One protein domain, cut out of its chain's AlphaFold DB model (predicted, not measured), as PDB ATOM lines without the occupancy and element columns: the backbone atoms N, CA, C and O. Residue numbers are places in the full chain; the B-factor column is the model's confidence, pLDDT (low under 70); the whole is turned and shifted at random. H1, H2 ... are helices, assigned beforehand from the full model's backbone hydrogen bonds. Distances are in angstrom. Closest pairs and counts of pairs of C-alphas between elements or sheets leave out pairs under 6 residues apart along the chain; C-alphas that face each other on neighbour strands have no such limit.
ATOM      1  N   THR A  75      -1.012 -22.673  63.922       91.62
ATOM      2  CA  THR A  75      -1.578 -22.996  65.230       91.62
ATOM      3  C   THR A  75      -2.396 -24.294  65.202       91.62
ATOM      4  O   THR A  75      -2.394 -25.007  66.208       91.62
ATOM      5  N   LYS A  76      -3.068 -24.656  64.093       92.56
ATOM      6  CA  LYS A  76      -3.754 -25.960  63.996       92.56
ATOM      7  C   LYS A  76      -2.734 -27.098  63.938       92.56
ATOM      8  O   LYS A  76      -2.852 -28.036  64.721       92.56
ATOM      9  N   LEU A  77      -1.687 -26.977  63.114       93.88
ATOM     10  CA  LEU A  77      -0.600 -27.964  63.021       93.88
ATOM     11  C   LEU A  77       0.065 -28.222  64.385       93.88
ATOM     12  O   LEU A  77       0.192 -29.374  64.800       93.88
ATOM     13  N   LEU A  78       0.414 -27.161  65.121       93.62
ATOM     14  CA  LEU A  78       0.999 -27.266  66.465       93.62
ATOM     15  C   LEU A  78       0.066 -27.979  67.464       93.62
ATOM     16  O   LEU A  78       0.527 -28.776  68.283       93.62
ATOM     17  N   ASN A  79      -1.245 -27.723  67.407       94.31
ATOM     18  CA  ASN A  79      -2.217 -28.396  68.276       94.31
ATOM     19  C   ASN A  79      -2.506 -29.844  67.845       94.31
ATOM     20  O   ASN A  79      -2.727 -30.682  68.717       94.31
ATOM     21  N   ASN A  80      -2.456 -30.160  66.549       94.38
ATOM     22  CA  ASN A  80      -2.583 -31.529  66.049       94.38
ATOM     23  C   ASN A  80      -1.396 -32.380  66.519       94.38
ATOM     24  O   ASN A  80      -1.612 -33.427  67.123       94.38
ATOM     25  N   TYR A  81      -0.165 -31.873  66.372       94.69
ATOM     26  CA  TYR A  81       1.046 -32.512  66.901       94.69
ATOM     27  C   TYR A  81       0.963 -32.740  68.421       94.69
ATOM     28  O   TYR A  81       1.293 -33.811  68.927       94.69
ATOM     29  N   ARG A  82       0.458 -31.744  69.166       94.81
ATOM     30  CA  ARG A  82       0.224 -31.838  70.618       94.81
ATOM     31  C   ARG A  82      -0.686 -33.016  70.988       94.81
ATOM     32  O   ARG A  82      -0.460 -33.648  72.016       94.81
ATOM     33  N   VAL A  83      -1.713 -33.288  70.179       94.44
ATOM     34  CA  VAL A  83      -2.669 -34.385  70.400       94.44
ATOM     35  C   VAL A  83      -2.090 -35.731  69.957       94.44
ATOM     36  O   VAL A  83      -2.190 -36.682  70.726       94.44
ATOM     37  N   SER A  84      -1.446 -35.814  68.786       93.50
ATOM     38  CA  SER A  84      -0.894 -37.074  68.257       93.50
ATOM     39  C   SER A  84       0.303 -37.603  69.051       93.50
ATOM     40  O   SER A  84       0.450 -38.813  69.188       93.50
ATOM     41  N   HIS A  85       1.134 -36.718  69.610       91.62
ATOM     42  CA  HIS A  85       2.297 -37.085  70.429       91.62
ATOM     43  C   HIS A  85       2.051 -36.926  71.942       91.62
ATOM     44  O   HIS A  85       2.993 -36.974  72.731       91.62
ATOM     45  N   HIS A  86       0.792 -36.736  72.362       92.94
ATOM     46  CA  HIS A  86       0.374 -36.646  73.768       92.94
ATOM     47  C   HIS A  86       1.191 -35.654  74.626       92.94
ATOM     48  O   HIS A  86       1.519 -35.926  75.783       92.94
ATOM     49  N   LEU A  87       1.508 -34.474  74.080       92.31
ATOM     50  CA  LEU A  87       2.256 -33.453  74.816       92.31
ATOM     51  C   LEU A  87       1.449 -32.975  76.032       92.31
ATOM     52  O   LEU A  87       0.322 -32.496  75.899       92.31
ATOM     53  N   SER A  88       2.080 -33.027  77.210       90.31
ATOM     54  CA  SER A  88       1.513 -32.584  78.498       90.31
ATOM     55  C   SER A  88       1.037 -31.121  78.487       90.31
ATOM     56  O   SER A  88       0.119 -30.740  79.215       90.31
ATOM     57  N   ASN A  89       1.636 -30.289  77.630       90.38
ATOM     58  CA  ASN A  89       1.329 -28.870  77.553       90.38
ATOM     59  C   ASN A  89      -0.135 -28.610  77.138       90.38
ATOM     60  O   ASN A  89      -0.677 -29.294  76.262       90.38
ATOM     61  N   PRO A  90      -0.787 -27.585  77.714       91.12
ATOM     62  CA  PRO A  90      -2.130 -27.176  77.317       91.12
ATOM     63  C   PRO A  90      -2.155 -26.619  75.883       91.12
ATOM     64  O   PRO A  90      -1.127 -26.266  75.306       91.12
ATOM     65  N   ALA A  91      -3.350 -26.544  75.293       91.69
ATOM     66  CA  ALA A  91      -3.536 -26.002  73.947       91.69
ATOM     67  C   ALA A  91      -3.172 -24.507  73.868       91.69
ATOM     68  O   ALA A  91      -3.385 -23.751  74.824       91.69
ATOM     69  N   ALA A  92      -2.672 -24.071  72.712       93.19
ATOM     70  CA  ALA A  92      -2.418 -22.653  72.458       93.19
ATOM     71  C   ALA A  92      -3.724 -21.858  72.259       93.19
ATOM     72  O   ALA A  92      -4.781 -22.421  71.959       93.19
ATOM     73  N   PHE A  93      -3.665 -20.532  72.397       91.56
ATOM     74  CA  PHE A  93      -4.744 -19.658  71.926       91.56
ATOM     75  C   PHE A  93      -4.876 -19.731  70.396       91.56
ATOM     76  O   PHE A  93      -3.882 -19.665  69.682       91.56
ATOM     77  N   THR A  94      -6.111 -19.805  69.890       90.75
ATOM     78  CA  THR A  94      -6.415 -19.851  68.445       90.75
ATOM     79  C   THR A  94      -5.964 -18.594  67.694       90.75
ATOM     80  O   THR A  94      -5.636 -18.668  66.518       90.75
ATOM     81  N   SER A  95      -5.968 -17.440  68.366       89.62
ATOM     82  CA  SER A  95      -5.617 -16.133  67.803       89.62
ATOM     83  C   SER A  95      -4.867 -15.299  68.848       89.62
ATOM     84  O   SER A  95      -5.225 -15.374  70.033       89.62
ATOM     85  N   PRO A  96      -3.875 -14.475  68.450       88.06
ATOM     86  CA  PRO A  96      -3.200 -13.541  69.354       88.06
ATOM     87  C   PRO A  96      -4.166 -12.519  69.975       88.06
ATOM     88  O   PRO A  96      -3.944 -12.080  71.100       88.06
ATOM     89  N   TYR A  97      -5.284 -12.206  69.308       90.25
ATOM     90  CA  TYR A  97      -6.337 -11.352  69.865       90.25
ATOM     91  C   TYR A  97      -6.985 -11.984  71.109       90.25
ATOM     92  O   TYR A  97      -7.095 -11.348  72.156       90.25
ATOM     93  N   HIS A  98      -7.323 -13.278  71.041       90.25
ATOM     94  CA  HIS A  98      -7.850 -14.016  72.194       90.25
ATOM     95  C   HIS A  98      -6.820 -14.154  73.315       90.25
ATOM     96  O   HIS A  98      -7.202 -14.143  74.481       90.25
ATOM     97  N   GLN A  99      -5.530 -14.273  72.983       91.06
ATOM     98  CA  GLN A  99      -4.470 -14.218  73.987       91.06
ATOM     99  C   GLN A  99      -4.500 -12.862  74.700       91.06
ATOM    100  O   GLN A  99      -4.695 -12.840  75.910       91.06
ATOM    101  N   ALA A 100      -4.410 -11.748  73.963       89.31
ATOM    102  CA  ALA A 100      -4.408 -10.401  74.531       89.31
ATOM    103  C   ALA A 100      -5.626 -10.139  75.439       89.31
ATOM    104  O   ALA A 100      -5.447  -9.746  76.591       89.31
ATOM    105  N   LEU A 101      -6.847 -10.436  74.975       89.50
ATOM    106  CA  LEU A 101      -8.070 -10.278  75.776       89.50
ATOM    107  C   LEU A 101      -8.076 -11.121  77.064       89.50
ATOM    108  O   LEU A 101      -8.638 -10.701  78.076       89.50
ATOM    109  N   LEU A 102      -7.492 -12.323  77.031       88.81
ATOM    110  CA  LEU A 102      -7.551 -13.265  78.150       88.81
ATOM    111  C   LEU A 102      -6.375 -13.127  79.133       88.81
ATOM    112  O   LEU A 102      -6.533 -13.479  80.304       88.81
ATOM    113  N   THR A 103      -5.220 -12.613  78.697       86.25
ATOM    114  CA  THR A 103      -4.022 -12.449  79.542       86.25
ATOM    115  C   THR A 103      -3.882 -11.058  80.159       86.25
ATOM    116  O   THR A 103      -3.368 -10.943  81.279       86.25
ATOM    117  N   ASN A 104      -4.329 -10.013  79.458       80.62
ATOM    118  CA  ASN A 104      -4.239  -8.630  79.929       80.62
ATOM    119  C   ASN A 104      -5.208  -8.388  81.115       80.62
ATOM    120  O   ASN A 104      -6.155  -9.159  81.313       80.62
ATOM    121  N   PRO A 105      -4.931  -7.411  82.001       74.56
ATOM    122  CA  PRO A 105      -5.632  -7.296  83.282       74.56
ATOM    123  C   PRO A 105      -7.118  -6.924  83.138       74.56
ATOM    124  O   PRO A 105      -7.523  -6.276  82.180       74.56
ATOM    125  N   GLY A 106      -7.926  -7.321  84.128       68.31
ATOM    126  CA  GLY A 106      -9.354  -7.000  84.213       68.31
ATOM    127  C   GLY A 106     -10.254  -8.209  83.962       68.31
ATOM    128  O   GLY A 106     -10.575  -8.943  84.892       68.31
ATOM    129  N   LEU A 107     -10.656  -8.421  82.709       78.50
ATOM    130  CA  LEU A 107     -11.806  -9.273  82.362       78.50
ATOM    131  C   LEU A 107     -11.444 -10.746  82.108       78.50
ATOM    132  O   LEU A 107     -12.159 -11.660  82.519       78.50
ATOM    133  N   GLY A 108     -10.302 -11.003  81.465       86.31
ATOM    134  CA  GLY A 108      -9.934 -12.340  80.994       86.31
ATOM    135  C   GLY A 108      -9.774 -13.403  82.084       86.31
ATOM    136  O   GLY A 108     -10.049 -14.579  81.846       86.31
ATOM    137  N   ARG A 109      -9.360 -13.002  83.293       84.56
ATOM    138  CA  ARG A 109      -8.873 -13.899  84.361       84.56
ATOM    139  C   ARG A 109      -9.947 -14.781  84.991       84.56
ATOM    140  O   ARG A 109      -9.640 -15.914  85.352       84.56
ATOM    141  N   GLN A 110     -11.173 -14.274  85.108       87.44
ATOM    142  CA  GLN A 110     -12.310 -15.017  85.663       87.44
ATOM    143  C   GLN A 110     -13.037 -15.865  84.607       87.44
ATOM    144  O   GLN A 110     -13.874 -16.692  84.958       87.44
ATOM    145  N   SER A 111     -12.701 -15.718  83.318       87.94
ATOM    146  CA  SER A 111     -13.300 -16.539  82.259       87.94
ATOM    147  C   SER A 111     -13.050 -18.041  82.494       87.94
ATOM    148  O   SER A 111     -11.967 -18.410  82.963       87.94
ATOM    149  N   PRO A 112     -13.955 -18.948  82.071       88.88
ATOM    150  CA  PRO A 112     -13.751 -20.403  82.175       88.88
ATOM    151  C   PRO A 112     -12.467 -20.938  81.508       88.88
ATOM    152  O   PRO A 112     -12.026 -22.056  81.795       88.88
ATOM    153  N   THR A 113     -11.856 -20.142  80.623       88.50
ATOM    154  CA  THR A 113     -10.577 -20.433  79.958       88.50
ATOM    155  C   THR A 113      -9.371 -20.164  80.866       88.50
ATOM    156  O   THR A 113      -8.410 -20.933  80.836       88.50
ATOM    157  N   MET A 114      -9.410 -19.101  81.681       90.31
ATOM    158  CA  MET A 114      -8.288 -18.657  82.530       90.31
ATOM    159  C   MET A 114      -8.481 -18.923  84.029       90.31
ATOM    160  O   MET A 114      -7.485 -19.062  84.734       90.31
ATOM    161  N   ALA A 115      -9.712 -19.071  84.520       88.81
ATOM    162  CA  ALA A 115      -9.999 -19.370  85.928       88.81
ATOM    163  C   ALA A 115      -9.467 -20.749  86.374       88.81
ATOM    164  O   ALA A 115      -9.263 -20.995  87.560       88.81
ATOM    165  N   ARG A 116      -9.185 -21.646  85.418       88.44
ATOM    166  CA  ARG A 116      -8.569 -22.965  85.650       88.44
ATOM    167  C   ARG A 116      -7.210 -22.847  86.355       88.44
ATOM    168  O   ARG A 116      -6.553 -21.804  86.304       88.44
ATOM    169  N   ARG A 117      -6.737 -23.944  86.963       88.94
ATOM    170  CA  ARG A 117      -5.359 -24.028  87.486       88.94
ATOM    171  C   ARG A 117      -4.332 -23.720  86.389       88.94
ATOM    172  O   ARG A 117      -4.566 -24.046  85.224       88.94
ATOM    173  N   ARG A 118      -3.197 -23.118  86.765       86.69
ATOM    174  CA  ARG A 118      -2.188 -22.585  85.829       86.69
ATOM    175  C   ARG A 118      -1.679 -23.626  84.829       86.69
ATOM    176  O   ARG A 118      -1.474 -23.267  83.678       86.69
ATOM    177  N   GLU A 119      -1.551 -24.891  85.229       87.44
ATOM    178  CA  GLU A 119      -1.060 -25.971  84.357       87.44
ATOM    179  C   GLU A 119      -2.050 -26.312  83.225       87.44
ATOM    180  O   GLU A 119      -1.655 -26.824  82.183       87.44
ATOM    181  N   LYS A 120      -3.344 -26.004  83.410       88.56
ATOM    182  CA  LYS A 120      -4.435 -26.288  82.458       88.56
ATOM    183  C   LYS A 120      -4.926 -25.046  81.692       88.56
ATOM    184  O   LYS A 120      -5.906 -25.147  80.953       88.56
ATOM    185  N   ARG A 121      -4.305 -23.874  81.882       91.38
ATOM    186  CA  ARG A 121      -4.629 -22.635  81.142       91.38
ATOM    187  C   ARG A 121      -4.051 -22.693  79.733       91.38
ATOM    188  O   ARG A 121      -2.992 -23.271  79.539       91.38
ATOM    189  N   ARG A 122      -4.705 -22.051  78.760       91.69
ATOM    190  CA  ARG A 122      -4.124 -21.890  77.416       91.69
ATOM    191  C   ARG A 122      -2.809 -21.102  77.474       91.69
ATOM    192  O   ARG A 122      -2.679 -20.181  78.279       91.69
ATOM    193  N   ILE A 123      -1.865 -21.480  76.615       93.19
ATOM    194  CA  ILE A 123      -0.520 -20.885  76.495       93.19
ATOM    195  C   ILE A 123      -0.373 -20.088  75.196       93.19
ATOM    196  O   ILE A 123      -1.205 -20.208  74.292       93.19
ATOM    197  N   SER A 124       0.680 -19.273  75.087       92.75
ATOM    198  CA  SER A 124       0.976 -18.573  73.831       92.75
ATOM    199  C   SER A 124       1.395 -19.548  72.724       92.75
ATOM    200  O   SER A 124       1.879 -20.652  72.996       92.75
ATOM    201  N   LYS A 125       1.231 -19.133  71.459       93.62
ATOM    202  CA  LYS A 125       1.669 -19.917  70.288       93.62
ATOM    203  C   LYS A 125       3.155 -20.286  70.389       93.62
ATOM    204  O   LYS A 125       3.516 -21.441  70.198       93.62
ATOM    205  N   GLU A 126       3.990 -19.319  70.762       92.88
ATOM    206  CA  GLU A 126       5.441 -19.464  70.933       92.88
ATOM    207  C   GLU A 126       5.807 -20.510  71.997       92.88
ATOM    208  O   GLU A 126       6.679 -21.346  71.778       92.88
ATOM    209  N   GLN A 127       5.105 -20.522  73.136       93.69
ATOM    210  CA  GLN A 127       5.328 -21.516  74.191       93.69
ATOM    211  C   GLN A 127       4.977 -22.936  73.727       93.69
ATOM    212  O   GLN A 127       5.673 -23.887  74.089       93.69
ATOM    213  N   LEU A 128       3.928 -23.092  72.909       94.56
ATOM    214  CA  LEU A 128       3.606 -24.381  72.297       94.56
ATOM    215  C   LEU A 128       4.658 -24.772  71.246       94.56
ATOM    216  O   LEU A 128       5.135 -25.901  71.275       94.56
ATOM    217  N   ALA A 129       5.072 -23.844  70.381       94.75
ATOM    218  CA  ALA A 129       6.095 -24.064  69.358       94.75
ATOM    219  C   ALA A 129       7.441 -24.526  69.946       94.75
ATOM    220  O   ALA A 129       8.030 -25.490  69.458       94.75
ATOM    221  N   LEU A 130       7.903 -23.903  71.036       93.94
ATOM    222  CA  LEU A 130       9.121 -24.314  71.742       93.94
ATOM    223  C   LEU A 130       9.000 -25.717  72.358       93.94
ATOM    224  O   LEU A 130       9.956 -26.493  72.321       93.94
ATOM    225  N   ALA A 131       7.830 -26.066  72.899       93.94
ATOM    226  CA  ALA A 131       7.583 -27.390  73.464       93.94
ATOM    227  C   ALA A 131       7.512 -28.483  72.386       93.94
ATOM    228  O   ALA A 131       8.101 -29.550  72.566       93.94
ATOM    229  N   VAL A 132       6.861 -28.196  71.255       94.62
ATOM    230  CA  VAL A 132       6.842 -29.056  70.063       94.62
ATOM    231  C   VAL A 132       8.261 -29.256  69.537       94.62
ATOM    232  O   VAL A 132       8.689 -30.396  69.400       94.62
ATOM    233  N   ARG A 133       9.039 -28.178  69.361       93.75
ATOM    234  CA  ARG A 133      10.452 -28.252  68.956       93.75
ATOM    235  C   ARG A 133      11.282 -29.125  69.898       93.75
ATOM    236  O   ARG A 133      12.069 -29.941  69.430       93.75
ATOM    237  N   LYS A 134      11.119 -28.967  71.217       93.44
ATOM    238  CA  LYS A 134      11.828 -29.791  72.208       93.44
ATOM    239  C   LYS A 134      11.448 -31.267  72.074       93.44
ATOM    240  O   LYS A 134      12.341 -32.104  72.075       93.44
ATOM    241  N   ASN A 135      10.154 -31.574  71.960       94.00
ATOM    242  CA  ASN A 135       9.672 -32.946  71.826       94.00
ATOM    243  C   ASN A 135      10.162 -33.594  70.521       94.00
ATOM    244  O   ASN A 135      10.751 -34.669  70.585       94.00
ATOM    245  N   PHE A 136      10.026 -32.897  69.391       93.25
ATOM    246  CA  PHE A 136      10.505 -33.329  68.078       93.25
ATOM    247  C   PHE A 136      12.010 -33.630  68.085       93.25
ATOM    248  O   PHE A 136      12.419 -34.716  67.697       93.25
ATOM    249  N   ASN A 137      12.831 -32.721  68.620       91.19
ATOM    250  CA  ASN A 137      14.281 -32.924  68.720       91.19
ATOM    251  C   ASN A 137      14.683 -34.054  69.691       91.19
ATOM    252  O   ASN A 137      15.809 -34.534  69.621       91.19
ATOM    253  N   SER A 138      13.801 -34.444  70.618       90.31
ATOM    254  CA  SER A 138      14.012 -35.572  71.540       90.31
ATOM    255  C   SER A 138      13.404 -36.892  71.055       90.31
ATOM    256  O   SER A 138      13.551 -37.909  71.730       90.31
ATOM    257  N   ALA A 139      12.686 -36.888  69.929       88.94
ATOM    258  CA  ALA A 139      12.050 -38.082  69.401       88.94
ATOM    259  C   ALA A 139      13.113 -38.997  68.778       88.94
ATOM    260  O   ALA A 139      13.748 -38.645  67.786       88.94
ATOM    261  N   ALA A 140      13.297 -40.183  69.359       87.50
ATOM    262  CA  ALA A 140      14.133 -41.226  68.778       87.50
ATOM    263  C   ALA A 140      13.403 -41.833  67.571       87.50
ATOM    264  O   ALA A 140      12.540 -42.695  67.727       87.50
TER     265      ALA A 140
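AT A GLANCE: This is residues 75 to 140 of the 197 residues of the protein "SAP30_Sin3_bdg domain-containing protein" of Baudoinia panamericana (strain UAMH 10762) (UniProt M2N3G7). Two helices, H1 and H3, pack on each other at a slant and make one end of an elongated body; the short helix H2 and a long looping stretch, residues 104 to 124, make the other end. This stretch loops out past H2 and folds back to H3, the longest helix. The printed part has 66 residues, with three named helices in the order H1, H2, H3 and no named strand. The class is all helix, though under half of the residues, 32 of 66, are in named elements. The whole is a rod of 44 by 21 by 15 A, only just compact, close to loose, with a radius of gyration of the C-alphas of 12.7 A.

HOW THE PARTS SIT: H3, residues 125 to 138, touches H1, residues 75 to 84; their closest C-alphas, those of Ala 129 and Leu 78, are 6.7 A apart. The two helices run the same way at a steep tilt of 42 degrees. H2, residues 96 to 103, touches no helix. It is only just apart from H3, with the closest C-alphas 8.1 A apart, and it is apart from H1. In H1, H2 and H3 every O i to N i+4 pair is within hydrogen-bond range.

IN THESE COORDINATES: H3 is 20.0 A long, from C-alpha 125 at (1.669, -19.917, 70.288) to C-alpha 138 at (14.012, -35.572, 71.540). H1 is 14.4 A long and begins at C-alpha 75, (-1.578, -22.996, 65.230). H2 is 10.3 A long.

THE WHOLE: The C-alphas farthest apart, those of Gly 106 and Ala 140, are 44.3 A apart. The printed part has no cut. Both links are long: 11 residues from H1 to H2 and 21 from H2 to H3. The mean pLDDT of the printed part is 90.2, and one residue, Gly 106, is under 70.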